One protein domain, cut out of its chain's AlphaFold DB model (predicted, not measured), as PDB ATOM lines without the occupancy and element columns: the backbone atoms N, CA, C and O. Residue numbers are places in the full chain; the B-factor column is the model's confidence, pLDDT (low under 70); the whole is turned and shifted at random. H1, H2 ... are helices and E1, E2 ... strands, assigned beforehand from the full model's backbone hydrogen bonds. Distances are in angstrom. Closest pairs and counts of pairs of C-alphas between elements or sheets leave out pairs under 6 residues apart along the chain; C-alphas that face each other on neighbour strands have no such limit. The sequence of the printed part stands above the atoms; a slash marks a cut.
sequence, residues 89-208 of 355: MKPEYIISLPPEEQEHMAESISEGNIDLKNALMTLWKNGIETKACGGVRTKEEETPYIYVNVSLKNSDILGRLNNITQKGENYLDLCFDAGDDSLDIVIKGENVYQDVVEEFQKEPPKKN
ATOM      1  N   MET A  89     -16.005  13.797 -33.144       83.19
ATOM      2  CA  MET A  89     -16.067  13.604 -34.589       83.19
ATOM      3  C   MET A  89     -17.035  12.481 -34.948       83.19
ATOM      4  O   MET A  89     -17.167  11.490 -34.222       83.19
ATOM      5  N   LYS A  90     -17.670  12.639 -36.106       82.44
ATOM      6  CA  LYS A  90     -18.521  11.640 -36.735       82.44
ATOM      7  C   LYS A  90     -17.708  10.389 -37.071       82.44
ATOM      8  O   LYS A  90     -16.635  10.510 -37.677       82.44
ATOM      9  N   PRO A  91     -18.189   9.192 -36.716       78.56
ATOM     10  CA  PRO A  91     -17.468   7.966 -37.019       78.56
ATOM     11  C   PRO A  91     -17.208   7.747 -38.515       78.56
ATOM     12  O   PRO A  91     -16.134   7.279 -38.900       78.56
ATOM     13  N   GLU A  92     -18.145   8.153 -39.372       82.12
ATOM     14  CA  GLU A  92     -18.052   8.015 -40.826       82.12
ATOM     15  C   GLU A  92     -16.873   8.808 -41.391       82.12
ATOM     16  O   GLU A  92     -16.215   8.367 -42.337       82.12
ATOM     17  N   TYR A  93     -16.564   9.965 -40.796       88.31
ATOM     18  CA  TYR A  93     -15.394  10.746 -41.172       88.31
ATOM     19  C   TYR A  93     -14.107   9.965 -40.901       88.31
ATOM     20  O   TYR A  93     -13.292   9.821 -41.816       88.31
ATOM     21  N   ILE A  94     -13.959   9.417 -39.690       86.56
ATOM     22  CA  ILE A  94     -12.763   8.685 -39.252       86.56
ATOM     23  C   ILE A  94     -12.532   7.460 -40.142       86.56
ATOM     24  O   ILE A  94     -11.439   7.276 -40.675       86.56
ATOM     25  N   ILE A  95     -13.577   6.662 -40.381       83.25
ATOM     26  CA  ILE A  95     -13.494   5.460 -41.226       83.25
ATOM     27  C   ILE A  95     -13.179   5.821 -42.687       83.25
ATOM     28  O   ILE A  95     -12.536   5.046 -43.396       83.25
ATOM     29  N   SER A  96     -13.577   7.012 -43.149       87.75
ATOM     30  CA  SER A  96     -13.263   7.489 -44.502       87.75
ATOM     31  C   SER A  96     -11.803   7.917 -44.709       87.75
ATOM     32  O   SER A  96     -11.420   8.211 -45.848       87.75
ATOM     33  N   LEU A  97     -11.002   8.023 -43.643       90.00
ATOM     34  CA  LEU A  97      -9.591   8.394 -43.735       90.00
ATOM     35  C   LEU A  97      -8.752   7.232 -44.299       90.00
ATOM     36  O   LEU A  97      -9.074   6.066 -44.061       90.00
ATOM     37  N   PRO A  98      -7.652   7.514 -45.021       90.38
ATOM     38  CA  PRO A  98      -6.656   6.498 -45.355       90.38
ATOM     39  C   PRO A  98      -6.132   5.781 -44.096       90.38
ATOM     40  O   PRO A  98      -6.018   6.428 -43.059       90.38
ATOM     41  N   PRO A  99      -5.733   4.494 -44.163       89.12
ATOM     42  CA  PRO A  99      -5.268   3.751 -42.983       89.12
ATOM     43  C   PRO A  99      -4.120   4.416 -42.209       89.12
ATOM     44  O   PRO A  99      -4.078   4.326 -40.987       89.12
ATOM     45  N   GLU A 100      -3.213   5.100 -42.910       92.00
ATOM     46  CA  GLU A 100      -2.122   5.876 -42.301       92.00
ATOM     47  C   GLU A 100      -2.655   7.069 -41.490       92.00
ATOM     48  O   GLU A 100      -2.241   7.295 -40.360       92.00
ATOM     49  N   GLU A 101      -3.650   7.782 -42.018       93.88
ATOM     50  CA  GLU A 101      -4.290   8.906 -41.327       93.88
ATOM     51  C   GLU A 101      -5.224   8.442 -40.203       93.88
ATOM     52  O   GLU A 101      -5.376   9.143 -39.209       93.88
ATOM     53  N   GLN A 102      -5.806   7.242 -40.303       90.38
ATOM     54  CA  GLN A 102      -6.469   6.608 -39.160       90.38
ATOM     55  C   GLN A 102      -5.456   6.323 -38.046       90.38
ATOM     56  O   GLN A 102      -5.732   6.601 -36.887       90.38
ATOM     57  N   GLU A 103      -4.253   5.840 -38.364       91.88
ATOM     58  CA  GLU A 103      -3.219   5.651 -37.342       91.88
ATOM     59  C   GLU A 103      -2.805   6.972 -36.685       91.88
ATOM     60  O   GLU A 103      -2.791   7.054 -35.454       91.88
ATOM     61  N   HIS A 104      -2.573   8.021 -37.476       93.31
ATOM     62  CA  HIS A 104      -2.299   9.356 -36.944       93.31
ATOM     63  C   HIS A 104      -3.470   9.906 -36.112       93.31
ATOM     64  O   HIS A 104      -3.243  10.550 -35.089       93.31
ATOM     65  N   MET A 105      -4.721   9.623 -36.495       91.75
ATOM     66  CA  MET A 105      -5.913   9.965 -35.709       91.75
ATOM     67  C   MET A 105      -5.883   9.295 -34.334       91.75
ATOM     68  O   MET A 105      -6.059   9.968 -33.319       91.75
ATOM     69  N   ALA A 106      -5.621   7.986 -34.282       90.25
ATOM     70  CA  ALA A 106      -5.525   7.257 -33.020       90.25
ATOM     71  C   ALA A 106      -4.394   7.809 -32.145       90.25
ATOM     72  O   ALA A 106      -4.586   7.991 -30.945       90.25
ATOM     73  N   GLU A 107      -3.230   8.104 -32.728       91.31
ATOM     74  CA  GLU A 107      -2.102   8.711 -32.013       91.31
ATOM     75  C   GLU A 107      -2.450  10.084 -31.437       91.31
ATOM     76  O   GLU A 107      -2.169  10.353 -30.267       91.31
ATOM     77  N   SER A 108      -3.089  10.927 -32.247       90.00
ATOM     78  CA  SER A 108      -3.447  12.297 -31.889       90.00
ATOM     79  C   SER A 108      -4.520  12.360 -30.799       90.00
ATOM     80  O   SER A 108      -4.407  13.174 -29.883       90.00
ATOM     81  N   ILE A 109      -5.531  11.483 -30.858       87.75
ATOM     82  CA  ILE A 109      -6.578  11.378 -29.827       87.75
ATOM     83  C   ILE A 109      -6.009  10.813 -28.525       87.75
ATOM     84  O   ILE A 109      -6.397  11.244 -27.445       87.75
ATOM     85  N   SER A 110      -5.096   9.844 -28.612       86.81
ATOM     86  CA  SER A 110      -4.639   9.113 -27.426       86.81
ATOM     87  C   SER A 110      -3.610   9.867 -26.589       86.81
ATOM     88  O   SER A 110      -3.293   9.419 -25.489       86.81
ATOM     89  N   GLU A 111      -3.039  10.956 -27.111       84.62
ATOM     90  CA  GLU A 111      -2.060  11.813 -26.423       84.62
ATOM     91  C   GLU A 111      -0.936  11.028 -25.709       84.62
ATOM     92  O   GLU A 111      -0.527  11.333 -24.590       84.62
ATOM     93  N   GLY A 112      -0.420   9.986 -26.367       82.75
ATOM     94  CA  GLY A 112       0.655   9.133 -25.841       82.75
ATOM     95  C   GLY A 112       0.197   7.899 -25.054       82.75
ATOM     96  O   GLY A 112       1.036   7.068 -24.705       82.75
ATOM     97  N   ASN A 113      -1.106   7.715 -24.822       87.31
ATOM     98  CA  ASN A 113      -1.650   6.469 -24.282       87.31
ATOM     99  C   ASN A 113      -1.641   5.367 -25.358       87.31
ATOM    100  O   ASN A 113      -2.496   5.315 -26.243       87.31
ATOM    101  N   ILE A 114      -0.654   4.472 -25.277       89.69
ATOM    102  CA  ILE A 114      -0.468   3.398 -26.259       89.69
ATOM    103  C   ILE A 114      -1.632   2.399 -26.274       89.69
ATOM    104  O   ILE A 114      -1.982   1.881 -27.334       89.69
ATOM    105  N   ASP A 115      -2.257   2.154 -25.122       89.88
ATOM    106  CA  ASP A 115      -3.342   1.185 -24.998       89.88
ATOM    107  C   ASP A 115      -4.622   1.723 -25.638       89.88
ATOM    108  O   ASP A 115      -5.257   1.017 -26.421       89.88
ATOM    109  N   LEU A 116      -4.938   3.003 -25.413       88.69
ATOM    110  CA  LEU A 116      -6.041   3.684 -26.096       88.69
ATOM    111  C   LEU A 116      -5.819   3.725 -27.614       88.69
ATOM    112  O   LEU A 116      -6.731   3.379 -28.366       88.69
ATOM    113  N   LYS A 117      -4.598   4.048 -28.076       90.88
ATOM    114  CA  LYS A 117      -4.255   4.030 -29.512       90.88
ATOM    115  C   LYS A 117      -4.562   2.659 -30.114       90.88
ATOM    116  O   LYS A 117      -5.221   2.559 -31.151       90.88
ATOM    117  N   ASN A 118      -4.087   1.598 -29.464       91.81
ATOM    118  CA  ASN A 118      -4.267   0.230 -29.936       91.81
ATOM    119  C   ASN A 118      -5.741  -0.192 -29.929       91.81
ATOM    120  O   ASN A 118      -6.180  -0.862 -30.868       91.81
ATOM    121  N   ALA A 119      -6.508   0.217 -28.916       90.94
ATOM    122  CA  ALA A 119      -7.939  -0.046 -28.841       90.94
ATOM    123  C   ALA A 119      -8.696   0.634 -29.991       90.94
ATOM    124  O   ALA A 119      -9.401  -0.050 -30.731       90.94
ATOM    125  N   LEU A 120      -8.477   1.936 -30.221       90.06
ATOM    126  CA  LEU A 120      -9.095   2.684 -31.326       90.06
ATOM    127  C   LEU A 120      -8.771   2.058 -32.687       90.06
ATOM    128  O   LEU A 120      -9.672   1.748 -33.465       90.06
ATOM    129  N   MET A 121      -7.493   1.761 -32.938       89.56
ATOM    130  CA  MET A 121      -7.064   1.108 -34.179       89.56
ATOM    131  C   MET A 121      -7.681  -0.279 -34.366       89.56
ATOM    132  O   MET A 121      -7.968  -0.684 -35.492       89.56
ATOM    133  N   THR A 122      -7.871  -1.027 -33.278       90.00
ATOM    134  CA  THR A 122      -8.516  -2.343 -33.326       90.00
ATOM    135  C   THR A 122      -9.992  -2.209 -33.685       90.00
ATOM    136  O   THR A 122     -10.470  -2.939 -34.551       90.00
ATOM    137  N   LEU A 123     -10.698  -1.252 -33.083       87.75
ATOM    138  CA  LEU A 123     -12.105  -0.983 -33.370       87.75
ATOM    139  C   LEU A 123     -12.303  -0.550 -34.831       87.75
ATOM    140  O   LEU A 123     -13.082  -1.177 -35.549       87.75
ATOM    141  N   TRP A 124     -11.530   0.423 -35.320       87.12
ATOM    142  CA  TRP A 124     -11.662   0.930 -36.694       87.12
ATOM    143  C   TRP A 124     -11.326  -0.115 -37.758       87.12
ATOM    144  O   TRP A 124     -12.046  -0.238 -38.747       87.12
ATOM    145  N   LYS A 125     -10.305  -0.958 -37.533       84.50
ATOM    146  CA  LYS A 125     -10.000  -2.098 -38.423       84.50
ATOM    147  C   LYS A 125     -11.142  -3.108 -38.520       84.50
ATOM    148  O   LYS A 125     -11.256  -3.790 -39.535       84.50
ATOM    149  N   ASN A 126     -11.966  -3.208 -37.480       80.50
ATOM    150  CA  ASN A 126     -13.154  -4.058 -37.451       80.50
ATOM    151  C   ASN A 126     -14.428  -3.317 -37.904       80.50
ATOM    152  O   ASN A 126     -15.521  -3.866 -37.788       80.50
ATOM    153  N   GLY A 127     -14.299  -2.093 -38.433       77.38
ATOM    154  CA  GLY A 127     -15.422  -1.286 -38.909       77.38
ATOM    155  C   GLY A 127     -16.327  -0.774 -37.792       77.38
ATOM    156  O   GLY A 127     -17.490  -0.483 -38.052       77.38
ATOM    157  N   ILE A 128     -15.825  -0.708 -36.554       79.75
ATOM    158  CA  ILE A 128     -16.577  -0.158 -35.429       79.75
ATOM    159  C   ILE A 128     -16.426   1.345 -35.421       79.75
ATOM    160  O   ILE A 128     -15.324   1.891 -35.387       79.75
ATOM    161  N   GLU A 129     -17.573   1.993 -35.410       79.25
ATOM    162  CA  GLU A 129     -17.704   3.424 -35.312       79.25
ATOM    163  C   GLU A 129     -17.433   3.877 -33.877       79.25
ATOM    164  O   GLU A 129     -17.996   3.349 -32.921       79.25
ATOM    165  N   THR A 130     -16.548   4.857 -33.705       76.56
ATOM    166  CA  THR A 130     -16.255   5.450 -32.393       76.56
ATOM    167  C   THR A 130     -16.501   6.944 -32.457       76.56
ATOM    168  O   THR A 130     -16.037   7.584 -33.403       76.56
ATOM    169  N   LYS A 131     -17.137   7.526 -31.438       70.06
ATOM    170  CA  LYS A 131     -17.153   8.987 -31.297       70.06
ATOM    171  C   LYS A 131     -15.877   9.384 -30.567       70.06
ATOM    172  O   LYS A 131     -15.627   8.952 -29.445       70.06
ATOM    173  N   ALA A 132     -15.020  10.137 -31.245       55.31
ATOM    174  CA  ALA A 132     -13.715  10.507 -30.717       55.31
ATOM    175  C   ALA A 132     -13.862  11.421 -29.489       55.31
ATOM    176  O   ALA A 132     -14.201  12.587 -29.638       55.31
ATOM    177  N   CYS A 133     -13.627  10.874 -28.297       54.41
ATOM    178  CA  CYS A 133     -13.209  11.547 -27.061       54.41
ATOM    179  C   CYS A 133     -12.796  10.427 -26.093       54.41
ATOM    180  O   CYS A 133     -13.624   9.916 -25.348       54.41
ATOM    181  N   GLY A 134     -11.548   9.966 -26.173       50.41
ATOM    182  CA  GLY A 134     -10.980   9.032 -25.200       50.41
ATOM    183  C   GLY A 134     -10.076   9.816 -24.265       50.41
ATOM    184  O   GLY A 134      -8.979  10.192 -24.655       50.41
ATOM    185  N   GLY A 135     -10.543  10.120 -23.057       48.75
ATOM    186  CA  GLY A 135      -9.769  10.920 -22.113       48.75
ATOM    187  C   GLY A 135     -10.632  11.490 -20.997       48.75
ATOM    188  O   GLY A 135     -11.743  11.962 -21.238       48.75
ATOM    189  N   VAL A 136     -10.106  11.405 -19.775       47.88
ATOM    190  CA  VAL A 136     -10.640  11.955 -18.520       47.88
ATOM    191  C   VAL A 136     -11.064  13.414 -18.746       47.88
ATOM    192  O   VAL A 136     -10.221  14.307 -18.817       47.88
ATOM    193  N   ARG A 137     -12.368  13.664 -18.941       47.88
ATOM    194  CA  ARG A 137     -12.891  14.991 -19.329       47.88
ATOM    195  C   ARG A 137     -12.866  15.995 -18.178       47.88
ATOM    196  O   ARG A 137     -12.888  17.201 -18.411       47.88
ATOM    197  N   THR A 138     -12.784  15.517 -16.942       47.19
ATOM    198  CA  THR A 138     -12.711  16.331 -15.727       47.19
ATOM    199  C   THR A 138     -11.854  15.613 -14.686       47.19
ATOM    200  O   THR A 138     -11.724  14.396 -14.724       47.19
ATOM    201  N   LYS A 139     -11.312  16.337 -13.695       44.72
ATOM    202  CA  LYS A 139     -10.590  15.747 -12.543       44.72
ATOM    203  C   LYS A 139     -11.426  14.748 -11.713       44.72
ATOM    204  O   LYS A 139     -10.906  14.195 -10.754       44.72
ATOM    205  N   GLU A 140     -12.705  14.573 -12.041       47.25
ATOM    206  CA  GLU A 140     -13.686  13.778 -11.301       47.25
ATOM    207  C   GLU A 140     -14.079  12.480 -12.043       47.25
ATOM    208  O   GLU A 140     -14.598  11.567 -11.408       47.25
ATOM    209  N   GLU A 141     -13.785  12.345 -13.347       53.53
ATOM    210  CA  GLU A 141     -14.013  11.118 -14.136       53.53
ATOM    211  C   GLU A 141     -12.695  10.375 -14.415       53.53
ATOM    212  O   GLU A 141     -12.197  10.361 -15.537       53.53
ATOM    213  N   GLU A 142     -12.106   9.747 -13.395       61.53
ATOM    214  CA  GLU A 142     -10.833   9.012 -13.536       61.53
ATOM    215  C   GLU A 142     -10.954   7.688 -14.314       61.53
ATOM    216  O   GLU A 142      -9.939   7.111 -14.706       61.53
ATOM    217  N   THR A 143     -12.169   7.183 -14.551       73.31
ATOM    218  CA  THR A 143     -12.361   5.871 -15.179       73.31
ATOM    219  C   THR A 143     -12.160   5.943 -16.699       73.31
ATOM    220  O   THR A 143     -12.897   6.668 -17.374       73.31
ATOM    221  N   PRO A 144     -11.219   5.165 -17.273       78.94
ATOM    222  CA  PRO A 144     -11.040   5.072 -18.720       78.94
ATOM    223  C   PRO A 144     -12.327   4.636 -19.424       78.94
ATOM    224  O   PRO A 144     -13.078   3.808 -18.902       78.94
ATOM    225  N   TYR A 145     -12.579   5.179 -20.618       82.12
ATOM    226  CA  TYR A 145     -13.785   4.865 -21.373       82.12
ATOM    227  C   TYR A 145     -13.587   4.911 -22.889       82.12
ATOM    228  O   TYR A 145     -12.718   5.616 -23.399       82.12
ATOM    229  N   ILE A 146     -14.429   4.167 -23.612       81.88
ATOM    230  CA  ILE A 146     -14.552   4.231 -25.073       81.88
ATOM    231  C   ILE A 146     -16.025   4.377 -25.437       81.88
ATOM    232  O   ILE A 146     -16.870   3.619 -24.964       81.88
ATOM    233  N   TYR A 147     -16.312   5.331 -26.320       81.00
ATOM    234  CA  TYR A 147     -17.624   5.517 -26.922       81.00
ATOM    235  C   TYR A 147     -17.678   4.830 -28.288       81.00
ATOM    236  O   TYR A 147     -16.924   5.194 -29.197       81.00
ATOM    237  N   VAL A 148     -18.590   3.877 -28.456       80.69
ATOM    238  CA  VAL A 148     -18.809   3.155 -29.716       80.69
ATOM    239  C   VAL A 148     -20.248   3.317 -30.193       80.69
ATOM    240  O   VAL A 148     -21.177   3.284 -29.391       80.69
ATOM    241  N   ASN A 149     -20.430   3.462 -31.501       78.44
ATOM    242  CA  ASN A 149     -21.725   3.309 -32.150       78.44
ATOM    243  C   ASN A 149     -21.777   1.926 -32.804       78.44
ATOM    244  O   ASN A 149     -20.848   1.513 -33.503       78.44
ATOM    245  N   VAL A 150     -22.844   1.177 -32.538       73.25
ATOM    246  CA  VAL A 150     -22.995  -0.190 -33.039       73.25
ATOM    247  C   VAL A 150     -24.373  -0.379 -33.631       73.25
ATOM    248  O   VAL A 150     -25.382  -0.209 -32.952       73.25
ATOM    249  N   SER A 151     -24.435  -0.826 -34.885       72.81
ATOM    250  CA  SER A 151     -25.703  -1.254 -35.468       72.81
ATOM    251  C   SER A 151     -26.272  -2.461 -34.716       72.81
ATOM    252  O   SER A 151     -25.584  -3.466 -34.529       72.81
ATOM    253  N   LEU A 152     -27.566  -2.415 -34.391       65.94
ATOM    254  CA  LEU A 152     -28.310  -3.528 -33.786       65.94
ATOM    255  C   LEU A 152     -28.293  -4.800 -34.647       65.94
ATOM    256  O   LEU A 152     -28.489  -5.905 -34.143       65.94
ATOM    257  N   LYS A 153     -28.032  -4.660 -35.952       66.88
ATOM    258  CA  LYS A 153     -27.905  -5.774 -36.899       66.88
ATOM    259  C   LYS A 153     -26.549  -6.475 -36.797       66.88
ATOM    260  O   LYS A 153     -26.412  -7.589 -37.298       66.88
ATOM    261  N   ASN A 154     -25.551  -5.854 -36.163       68.81
ATOM    262  CA  ASN A 154     -24.216  -6.419 -36.014       68.81
ATOM    263  C   ASN A 154     -24.086  -7.211 -34.704       68.81
ATOM    264  O   ASN A 154     -23.506  -6.782 -33.704       68.81
ATOM    265  N   SER A 155     -24.674  -8.400 -34.754       65.38
ATOM    266  CA  SER A 155     -24.854  -9.331 -33.646       65.38
ATOM    267  C   SER A 155     -23.531  -9.770 -32.990       65.38
ATOM    268  O   SER A 155     -23.476  -9.980 -31.775       65.38
ATOM    269  N   ASP A 156     -22.463  -9.852 -33.785       73.94
ATOM    270  CA  ASP A 156     -21.134 -10.302 -33.364       73.94
ATOM    271  C   ASP A 156     -20.406  -9.233 -32.545       73.94
ATOM    272  O   ASP A 156     -19.804  -9.545 -31.516       73.94
ATOM    273  N   ILE A 157     -20.485  -7.965 -32.973       77.00
ATOM    274  CA  ILE A 157     -19.878  -6.839 -32.249       77.00
ATOM    275  C   ILE A 157     -20.519  -6.717 -30.874       77.00
ATOM    276  O   ILE A 157     -19.809  -6.642 -29.875       77.00
ATOM    277  N   LEU A 158     -21.848  -6.775 -30.802       70.44
ATOM    278  CA  LEU A 158     -22.548  -6.672 -29.527       70.44
ATOM    279  C   LEU A 158     -22.173  -7.813 -28.563       70.44
ATOM    280  O   LEU A 158     -21.969  -7.574 -27.376       70.44
ATOM    281  N   GLY A 159     -22.005  -9.042 -29.066       71.62
ATOM    282  CA  GLY A 159     -21.510 -10.162 -28.256       71.62
ATOM    283  C   GLY A 159     -20.103  -9.919 -27.696       71.62
ATOM    284  O   GLY A 159     -19.844 -10.207 -26.529       71.62
ATOM    285  N   ARG A 160     -19.204  -9.331 -28.496       80.94
ATOM    286  CA  ARG A 160     -17.851  -8.956 -28.046       80.94
ATOM    287  C   ARG A 160     -17.883  -7.860 -26.983       80.94
ATOM    288  O   ARG A 160     -17.169  -7.961 -25.992       80.94
ATOM    289  N   LEU A 161     -18.738  -6.851 -27.145       77.62
ATOM    290  CA  LEU A 161     -18.901  -5.788 -26.148       77.62
ATOM    291  C   LEU A 161     -19.385  -6.331 -24.798       77.62
ATOM    292  O   LEU A 161     -18.840  -5.959 -23.763       77.62
ATOM    293  N   ASN A 162     -20.327  -7.276 -24.809       73.38
ATOM    294  CA  ASN A 162     -20.773  -7.964 -23.597       73.38
ATOM    295  C   ASN A 162     -19.647  -8.783 -22.933       73.38
ATOM    296  O   ASN A 162     -19.508  -8.790 -21.713       73.38
ATOM    297  N   ASN A 163     -18.799  -9.453 -23.718       80.62
ATOM    298  CA  ASN A 163     -17.656 -10.181 -23.158       80.62
ATOM    299  C   ASN A 163     -16.661  -9.242 -22.460       80.62
ATOM    300  O   ASN A 163     -16.102  -9.611 -21.430       80.62
ATOM    301  N   ILE A 164     -16.456  -8.033 -22.993       80.19
ATOM    302  CA  ILE A 164     -15.596  -7.014 -22.373       80.19
ATOM    303  C   ILE A 164     -16.159  -6.590 -21.012       80.19
ATOM    304  O   ILE A 164     -15.401  -6.445 -20.058       80.19
ATOM    305  N   THR A 165     -17.479  -6.456 -20.881       70.69
ATOM    306  CA  THR A 165     -18.120  -6.012 -19.628       70.69
ATOM    307  C   THR A 165     -18.235  -7.112 -18.586       70.69
ATOM    308  O   THR A 165     -18.395  -6.842 -17.406       70.69
ATOM    309  N   GLN A 166     -18.119  -8.372 -18.998       71.44
ATOM    310  CA  GLN A 166     -18.021  -9.502 -18.071       71.44
ATOM    311  C   GLN A 166     -16.618  -9.656 -17.463       71.44
ATOM    312  O   GLN A 166     -16.422 -10.494 -16.579       71.44
ATOM    313  N   LYS A 167     -15.630  -8.882 -17.929       71.81
ATOM    314  CA  LYS A 167     -14.279  -8.876 -17.370       71.81
ATOM    315  C   LYS A 167     -14.123  -7.777 -16.318       71.81
ATOM    316  O   LYS A 167     -14.265  -6.595 -16.611       71.81
ATOM    317  N   GLY A 168     -13.732  -8.179 -15.108       68.94
ATOM    318  CA  GLY A 168     -13.370  -7.248 -14.036       68.94
ATOM    319  C   GLY A 168     -14.530  -6.343 -13.613       68.94
ATOM    320  O   GLY A 168     -15.652  -6.815 -13.457       68.94
ATOM    321  N   GLU A 169     -14.236  -5.055 -13.417       72.94
ATOM    322  CA  GLU A 169     -15.213  -4.013 -13.055       72.94
ATOM    323  C   GLU A 169     -15.662  -3.173 -14.267       72.94
ATOM    324  O   GLU A 169     -16.138  -2.048 -14.110       72.94
ATOM    325  N   ASN A 170     -15.501  -3.690 -15.489       73.81
ATOM    326  CA  ASN A 170     -15.984  -3.000 -16.680       73.81
ATOM    327  C   ASN A 170     -17.520  -2.951 -16.678       73.81
ATOM    328  O   ASN A 170     -18.183  -3.943 -16.376       73.81
ATOM    329  N   TYR A 171     -18.106  -1.826 -17.079       69.88
ATOM    330  CA  TYR A 171     -19.560  -1.690 -17.189       69.88
ATOM    331  C   TYR A 171     -19.973  -0.868 -18.412       69.88
ATOM    332  O   TYR A 171     -19.175  -0.125 -18.992       69.88
ATOM    333  N   LEU A 172     -21.235  -1.040 -18.814       67.25
ATOM    334  CA  LEU A 172     -21.853  -0.296 -19.907       67.25
ATOM    335  C   LEU A 172     -22.688   0.849 -19.360       67.25
ATOM    336  O   LEU A 172     -23.512   0.654 -18.467       67.25
ATOM    337  N   ASP A 173     -22.527   2.009 -19.975       64.44
ATOM    338  CA  ASP A 173     -23.478   3.104 -19.892       64.44
ATOM    339  C   ASP A 173     -24.150   3.234 -21.266       64.44
ATOM    340  O   ASP A 173     -23.505   3.539 -22.277       64.44
ATOM    341  N   LEU A 174     -25.432   2.870 -21.326       58.81
ATOM    342  CA  LEU A 174     -26.211   2.883 -22.561       58.81
ATOM    343  C   LEU A 174     -26.783   4.283 -22.764       58.81
ATOM    344  O   LEU A 174     -27.741   4.683 -22.102       58.81
ATOM    345  N   CYS A 175     -26.217   5.016 -23.718       55.78
ATOM    346  CA  CYS A 175     -26.758   6.293 -24.152       55.78
ATOM    347  C   CYS A 175     -27.815   6.023 -25.228       55.78
ATOM    348  O   CYS A 175     -27.500   5.853 -26.401       55.78
ATOM    349  N   PHE A 176     -29.086   5.949 -24.833       46.28
ATOM    350  CA  PHE A 176     -30.193   5.792 -25.779       46.28
ATOM    351  C   PHE A 176     -30.497   7.118 -26.489       46.28
ATOM    352  O   PHE A 176     -31.502   7.758 -26.190       46.28
ATOM    353  N   ASP A 177     -29.660   7.520 -27.444       44.44
ATOM    354  CA  ASP A 177     -30.129   8.379 -28.536       44.44
ATOM    355  C   ASP A 177     -30.612   7.449 -29.653       44.44
ATOM    356  O   ASP A 177     -29.843   6.879 -30.426       44.44
ATOM    357  N   ALA A 178     -31.917   7.177 -29.636       38.59
ATOM    358  CA  ALA A 178     -32.568   6.201 -30.497       38.59
ATOM    359  C   ALA A 178     -32.622   6.695 -31.954       38.59
ATOM    360  O   ALA A 178     -33.607   7.288 -32.391       38.59
ATOM    361  N   GLY A 179     -31.562   6.429 -32.715       46.53
ATOM    362  CA  GLY A 179     -31.669   6.225 -34.158       46.53
ATOM    363  C   GLY A 179     -32.191   4.812 -34.438       46.53
ATOM    364  O   GLY A 179     -31.833   3.873 -33.730       46.53
ATOM    365  N   ASP A 180     -33.024   4.649 -35.468       54.81
ATOM    366  CA  ASP A 180     -33.864   3.456 -35.701       54.81
ATOM    367  C   ASP A 180     -33.128   2.093 -35.830       54.81
ATOM    368  O   ASP A 180     -33.795   1.063 -35.878       54.81
ATOM    369  N   ASP A 181     -31.785   2.028 -35.870       64.38
ATOM    370  CA  ASP A 181     -31.026   0.785 -36.120       64.38
ATOM    371  C   ASP A 181     -29.623   0.697 -35.450       64.38
ATOM    372  O   ASP A 181     -28.847  -0.220 -35.764       64.38
ATOM    373  N   SER A 182     -29.263   1.607 -34.533       65.94
ATOM    374  CA  SER A 182     -27.939   1.649 -33.872       65.94
ATOM    375  C   SER A 182     -28.006   2.044 -32.395       65.94
ATOM    376  O   SER A 182     -28.892   2.792 -31.997       65.94
ATOM    377  N   LEU A 183     -27.044   1.575 -31.598       66.94
ATOM    378  CA  LEU A 183     -26.859   1.933 -30.194       66.94
ATOM    379  C   LEU A 183     -25.552   2.693 -29.999       66.94
ATOM    380  O   LEU A 183     -24.492   2.234 -30.428       66.94
ATOM    381  N   ASP A 184     -25.639   3.797 -29.270       72.38
ATOM    382  CA  ASP A 184     -24.487   4.478 -28.704       72.38
ATOM    383  C   ASP A 184     -24.163   3.878 -27.325       72.38
ATOM    384  O   ASP A 184     -24.972   3.904 -26.394       72.38
ATOM    385  N   ILE A 185     -22.973   3.298 -27.201       74.75
ATOM    386  CA  ILE A 185     -22.541   2.539 -26.029       74.75
ATOM    387  C   ILE A 185     -21.253   3.151 -25.492       74.75
ATOM    388  O   ILE A 185     -20.267   3.282 -26.219       74.75
ATOM    389  N   VAL A 186     -21.234   3.469 -24.198       77.31
ATOM    390  CA  VAL A 186     -20.006   3.849 -23.496       77.31
ATOM    391  C   VAL A 186     -19.547   2.677 -22.644       77.31
ATOM    392  O   VAL A 186     -20.269   2.216 -21.764       77.31
ATOM    393  N   ILE A 187     -18.337   2.194 -22.905       78.12
ATOM    394  CA  ILE A 187     -17.698   1.138 -22.117       78.12
ATOM    395  C   ILE A 187     -16.725   1.819 -21.169       78.12
ATOM    396  O   ILE A 187     -15.833   2.526 -21.638       78.12
ATOM    397  N   LYS A 188     -16.886   1.612 -19.861       81.75
ATOM    398  CA  LYS A 188     -16.024   2.196 -18.826       81.75
ATOM    399  C   LYS A 188     -15.328   1.094 -18.033       81.75
ATOM    400  O   LYS A 188     -15.944   0.068 -17.758       81.75
ATOM    401  N   GLY A 189     -14.075   1.317 -17.648       79.06
ATOM    402  CA  GLY A 189     -13.355   0.442 -16.721       79.06
ATOM    403  C   GLY A 189     -11.841   0.635 -16.744       79.06
ATOM    404  O   GLY A 189     -11.283   1.176 -17.696       79.06
ATOM    405  N   GLU A 190     -11.162   0.192 -15.684       81.19
ATOM    406  CA  GLU A 190      -9.722   0.432 -15.488       81.19
ATOM    407  C   GLU A 190      -8.840  -0.160 -16.599       81.19
ATOM    408  O   GLU A 190      -7.844   0.451 -16.979       81.19
ATOM    409  N   ASN A 191      -9.219  -1.321 -17.148       85.12
ATOM    410  CA  ASN A 191      -8.450  -2.053 -18.166       85.12
ATOM    411  C   ASN A 191      -9.186  -2.144 -19.514       85.12
ATOM    412  O   ASN A 191      -8.900  -3.012 -20.342       85.12
ATOM    413  N   VAL A 192     -10.154  -1.248 -19.743       86.50
ATOM    414  CA  VAL A 192     -11.076  -1.336 -20.885       86.50
ATOM    415  C   VAL A 192     -10.349  -1.351 -22.235       86.50
ATOM    416  O   VAL A 192     -10.762  -2.055 -23.155       86.50
ATOM    417  N   TYR A 193      -9.235  -0.626 -22.366       88.94
ATOM    418  CA  TYR A 193      -8.475  -0.548 -23.615       88.94
ATOM    419  C   TYR A 193      -7.814  -1.885 -23.964       88.94
ATOM    420  O   TYR A 193      -7.927  -2.358 -25.097       88.94
ATOM    421  N   GLN A 194      -7.167  -2.524 -22.988       90.38
ATOM    422  CA  GLN A 194      -6.546  -3.834 -23.166       90.38
ATOM    423  C   GLN A 194      -7.614  -4.901 -23.408       90.38
ATOM    424  O   GLN A 194      -7.463  -5.726 -24.309       90.38
ATOM    425  N   ASP A 195      -8.730  -4.841 -22.680       89.44
ATOM    426  CA  ASP A 195      -9.829  -5.789 -22.841       89.44
ATOM    427  C   ASP A 195     -10.478  -5.730 -24.225       89.44
ATOM    428  O   ASP A 195     -10.776  -6.785 -24.796       89.44
ATOM    429  N   VAL A 196     -10.631  -4.529 -24.793       89.44
ATOM    430  CA  VAL A 196     -11.055  -4.337 -26.187       89.44
ATOM    431  C   VAL A 196     -10.071  -5.014 -27.138       89.44
ATOM    432  O   VAL A 196     -10.477  -5.829 -27.966       89.44
ATOM    433  N   VAL A 197      -8.774  -4.721 -27.020       90.06
ATOM    434  CA  VAL A 197      -7.762  -5.294 -27.921       90.06
ATOM    435  C   VAL A 197      -7.762  -6.824 -27.846       90.06
ATOM    436  O   VAL A 197      -7.767  -7.490 -28.881       90.06
ATOM    437  N   GLU A 198      -7.799  -7.392 -26.641       90.44
ATOM    438  CA  GLU A 198      -7.823  -8.840 -26.436       90.44
ATOM    439  C   GLU A 198      -9.080  -9.503 -27.001       90.44
ATOM    440  O   GLU A 198      -8.997 -10.565 -27.620       90.44
ATOM    441  N   GLU A 199     -10.258  -8.921 -26.772       89.50
ATOM    442  CA  GLU A 199     -11.513  -9.524 -27.215       89.50
ATOM    443  C   GLU A 199     -11.592  -9.572 -28.739       89.50
ATOM    444  O   GLU A 199     -11.969 -10.595 -29.307       89.50
ATOM    445  N   PHE A 200     -11.166  -8.507 -29.416       87.38
ATOM    446  CA  PHE A 200     -11.202  -8.419 -30.875       87.38
ATOM    447  C   PHE A 200     -10.119  -9.244 -31.587       87.38
ATOM    448  O   PHE A 200     -10.183  -9.408 -32.803       87.38
ATOM    449  N   GLN A 201      -9.176  -9.839 -30.849       86.00
ATOM    450  CA  GLN A 201      -8.255 -10.856 -31.372       86.00
ATOM    451  C   GLN A 201      -8.846 -12.276 -31.358       86.00
ATOM    452  O   GLN A 201      -8.301 -13.174 -32.002       86.00
ATOM    453  N   LYS A 202      -9.953 -12.506 -30.640       85.06
ATOM    454  CA  LYS A 202     -10.622 -13.815 -30.564       85.06
ATOM    455  C   LYS A 202     -11.514 -14.057 -31.777       85.06
ATOM    456  O   LYS A 202     -11.981 -13.113 -32.423       85.06
ATOM    457  N   GLU A 203     -11.826 -15.324 -32.047       74.06
ATOM    458  CA  GLU A 203     -12.887 -15.670 -33.000       74.06
ATOM    459  C   GLU A 203     -14.226 -15.020 -32.592       74.06
ATOM    460  O   GLU A 203     -14.486 -14.883 -31.392       74.06
ATOM    461  N   PRO A 204     -15.073 -14.605 -33.556       66.75
ATOM    462  CA  PRO A 204     -16.372 -14.013 -33.252       66.75
ATOM    463  C   PRO A 204     -17.221 -14.932 -32.362       66.75
ATOM    464  O   PRO A 204     -17.244 -16.150 -32.583       66.75
ATOM    465  N   PRO A 205     -17.927 -14.383 -31.357       62.19
ATOM    466  CA  PRO A 205     -18.794 -15.181 -30.507       62.19
ATOM    467  C   PRO A 205     -19.913 -15.813 -31.343       62.19
ATOM    468  O   PRO A 205     -20.539 -15.163 -32.171       62.19
ATOM    469  N   LYS A 206     -20.191 -17.102 -31.113       55.81
ATOM    470  CA  LYS A 206     -21.241 -17.844 -31.840       55.81
ATOM    471  C   LYS A 206     -22.671 -17.474 -31.422       55.81
ATOM    472  O   LYS A 206     -23.611 -17.931 -32.065       55.81
ATOM    473  N   LYS A 207     -22.831 -16.730 -30.324       52.00
ATOM    474  CA  LYS A 207     -24.111 -16.266 -29.772       52.00
ATOM    475  C   LYS A 207     -24.090 -14.748 -29.689       52.00
ATOM    476  O   LYS A 207     -23.081 -14.183 -29.267       52.00
ATOM    477  N   ASN A 208     -25.185 -14.112 -30.085       50.94
ATOM    478  CA  ASN A 208     -25.262 -12.659 -30.144       50.94
ATOM    479  C   ASN A 208     -25.868 -12.042 -28.873       50.94
ATOM    480  O   ASN A 208     -26.418 -12.744 -28.026       50.94
TER     481      ASN A 208
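What this domain is: This is residues 89 to 208 of the 355 residues of an uncharacterized protein of Clostridium sp. CAG:354_28_25 (UniProt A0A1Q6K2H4). A small, twisted sheet of three strands has H4 packed over one face, and from H4 the helices H5, H3 and H2 follow one another in a curved row that leads away past the E1 edge, with the short H1 at its far end. A long loop, residues 126 to 144, leads from H3 back into the sheet. The printed part has 120 residues with five named helices and three named strands, in the order H1 H2 H3 E1 H4 E2 E3 H5; the sheet runs E1 E3 E2, all antiparallel, and the class is mixed, helices and strands. The whole is compact, with a radius of gyration of the C-alphas of 13.6 A and spans of 35 by 33 by 30 A.

Where its parts are: H1 is residues 91 to 95, beginning at C-alpha 91 at (-17.468, 7.966, -37.019). H2, residues 99 to 110, is 16.5 A long, and H3, residues 114 to 125, 16.4 A. E1, residues 145 to 151, spans 19.4 A. H4, residues 155 to 165, is 15.9 A long. E2, residues 171 to 179, is the longest strand at 22.3 A, and E3, residues 182 to 188, spans 19.2 A. H5, residues 192 to 200, is 12.2 A long and ends at C-alpha 200 at (-11.202, -8.419, -30.875).

How they stand to each other: E3 is the inner strand. Across E1 and E3, N 148 and O 185 are 2.9 A apart, within hydrogen-bond range; across the hairpin of E2 and E3, N 173 and O 186 are 2.9 A apart, also within range. E1, H4 and E2 form a split strand-helix-strand unit, two strands running the same way with E3 between them, and its crossover is right-handed. In two layers, helix on one face of a sheet, H4 has a height over the sheet of 8.9 A; it lies over E3 and only just over E2, with 3 C-alphas, and runs along the strands, at 12 degrees to E3 on the local plane. H5 touches H4, closest at the C-alphas of Ile 164 and Asp 195, 5.9 A, at a steep tilt of 40 degrees, opposite ways. H5 only grazes the sheet with residues 192 to 196. H3 touches H5, closest at the C-alphas of Ala 119 and Tyr 193, 5.3 A. H2 and H3 form a helical hairpin, touching with residues 116 to 121 of H3 alone; the C-alphas of Ala 106 and Lys 117 are closest, 4.9 A. H1 and H2 only just touch, with 3 pairs of C-alphas within 8 A, the closest Ile 94 and Gln 102, 6.6 A. H2 and H4 are apart. In H1, H2, H3, H4 and H5 every O i to N i+4 pair is within hydrogen-bond range.

The domain as a whole: The C-alphas farthest apart, of Lys 139 and Lys 206, are 40.2 A apart. The printed part has no cut. The link from H3 to E1, 19 residues, is long; within it residues 129 to 130 pair antiparallel with residues 148 to 149 of E1. The mean pLDDT of the printed part is 75.7; it is under 70 at residues 132 to 142, 152 to 155, 168, 171 to 183 and 204 to 208.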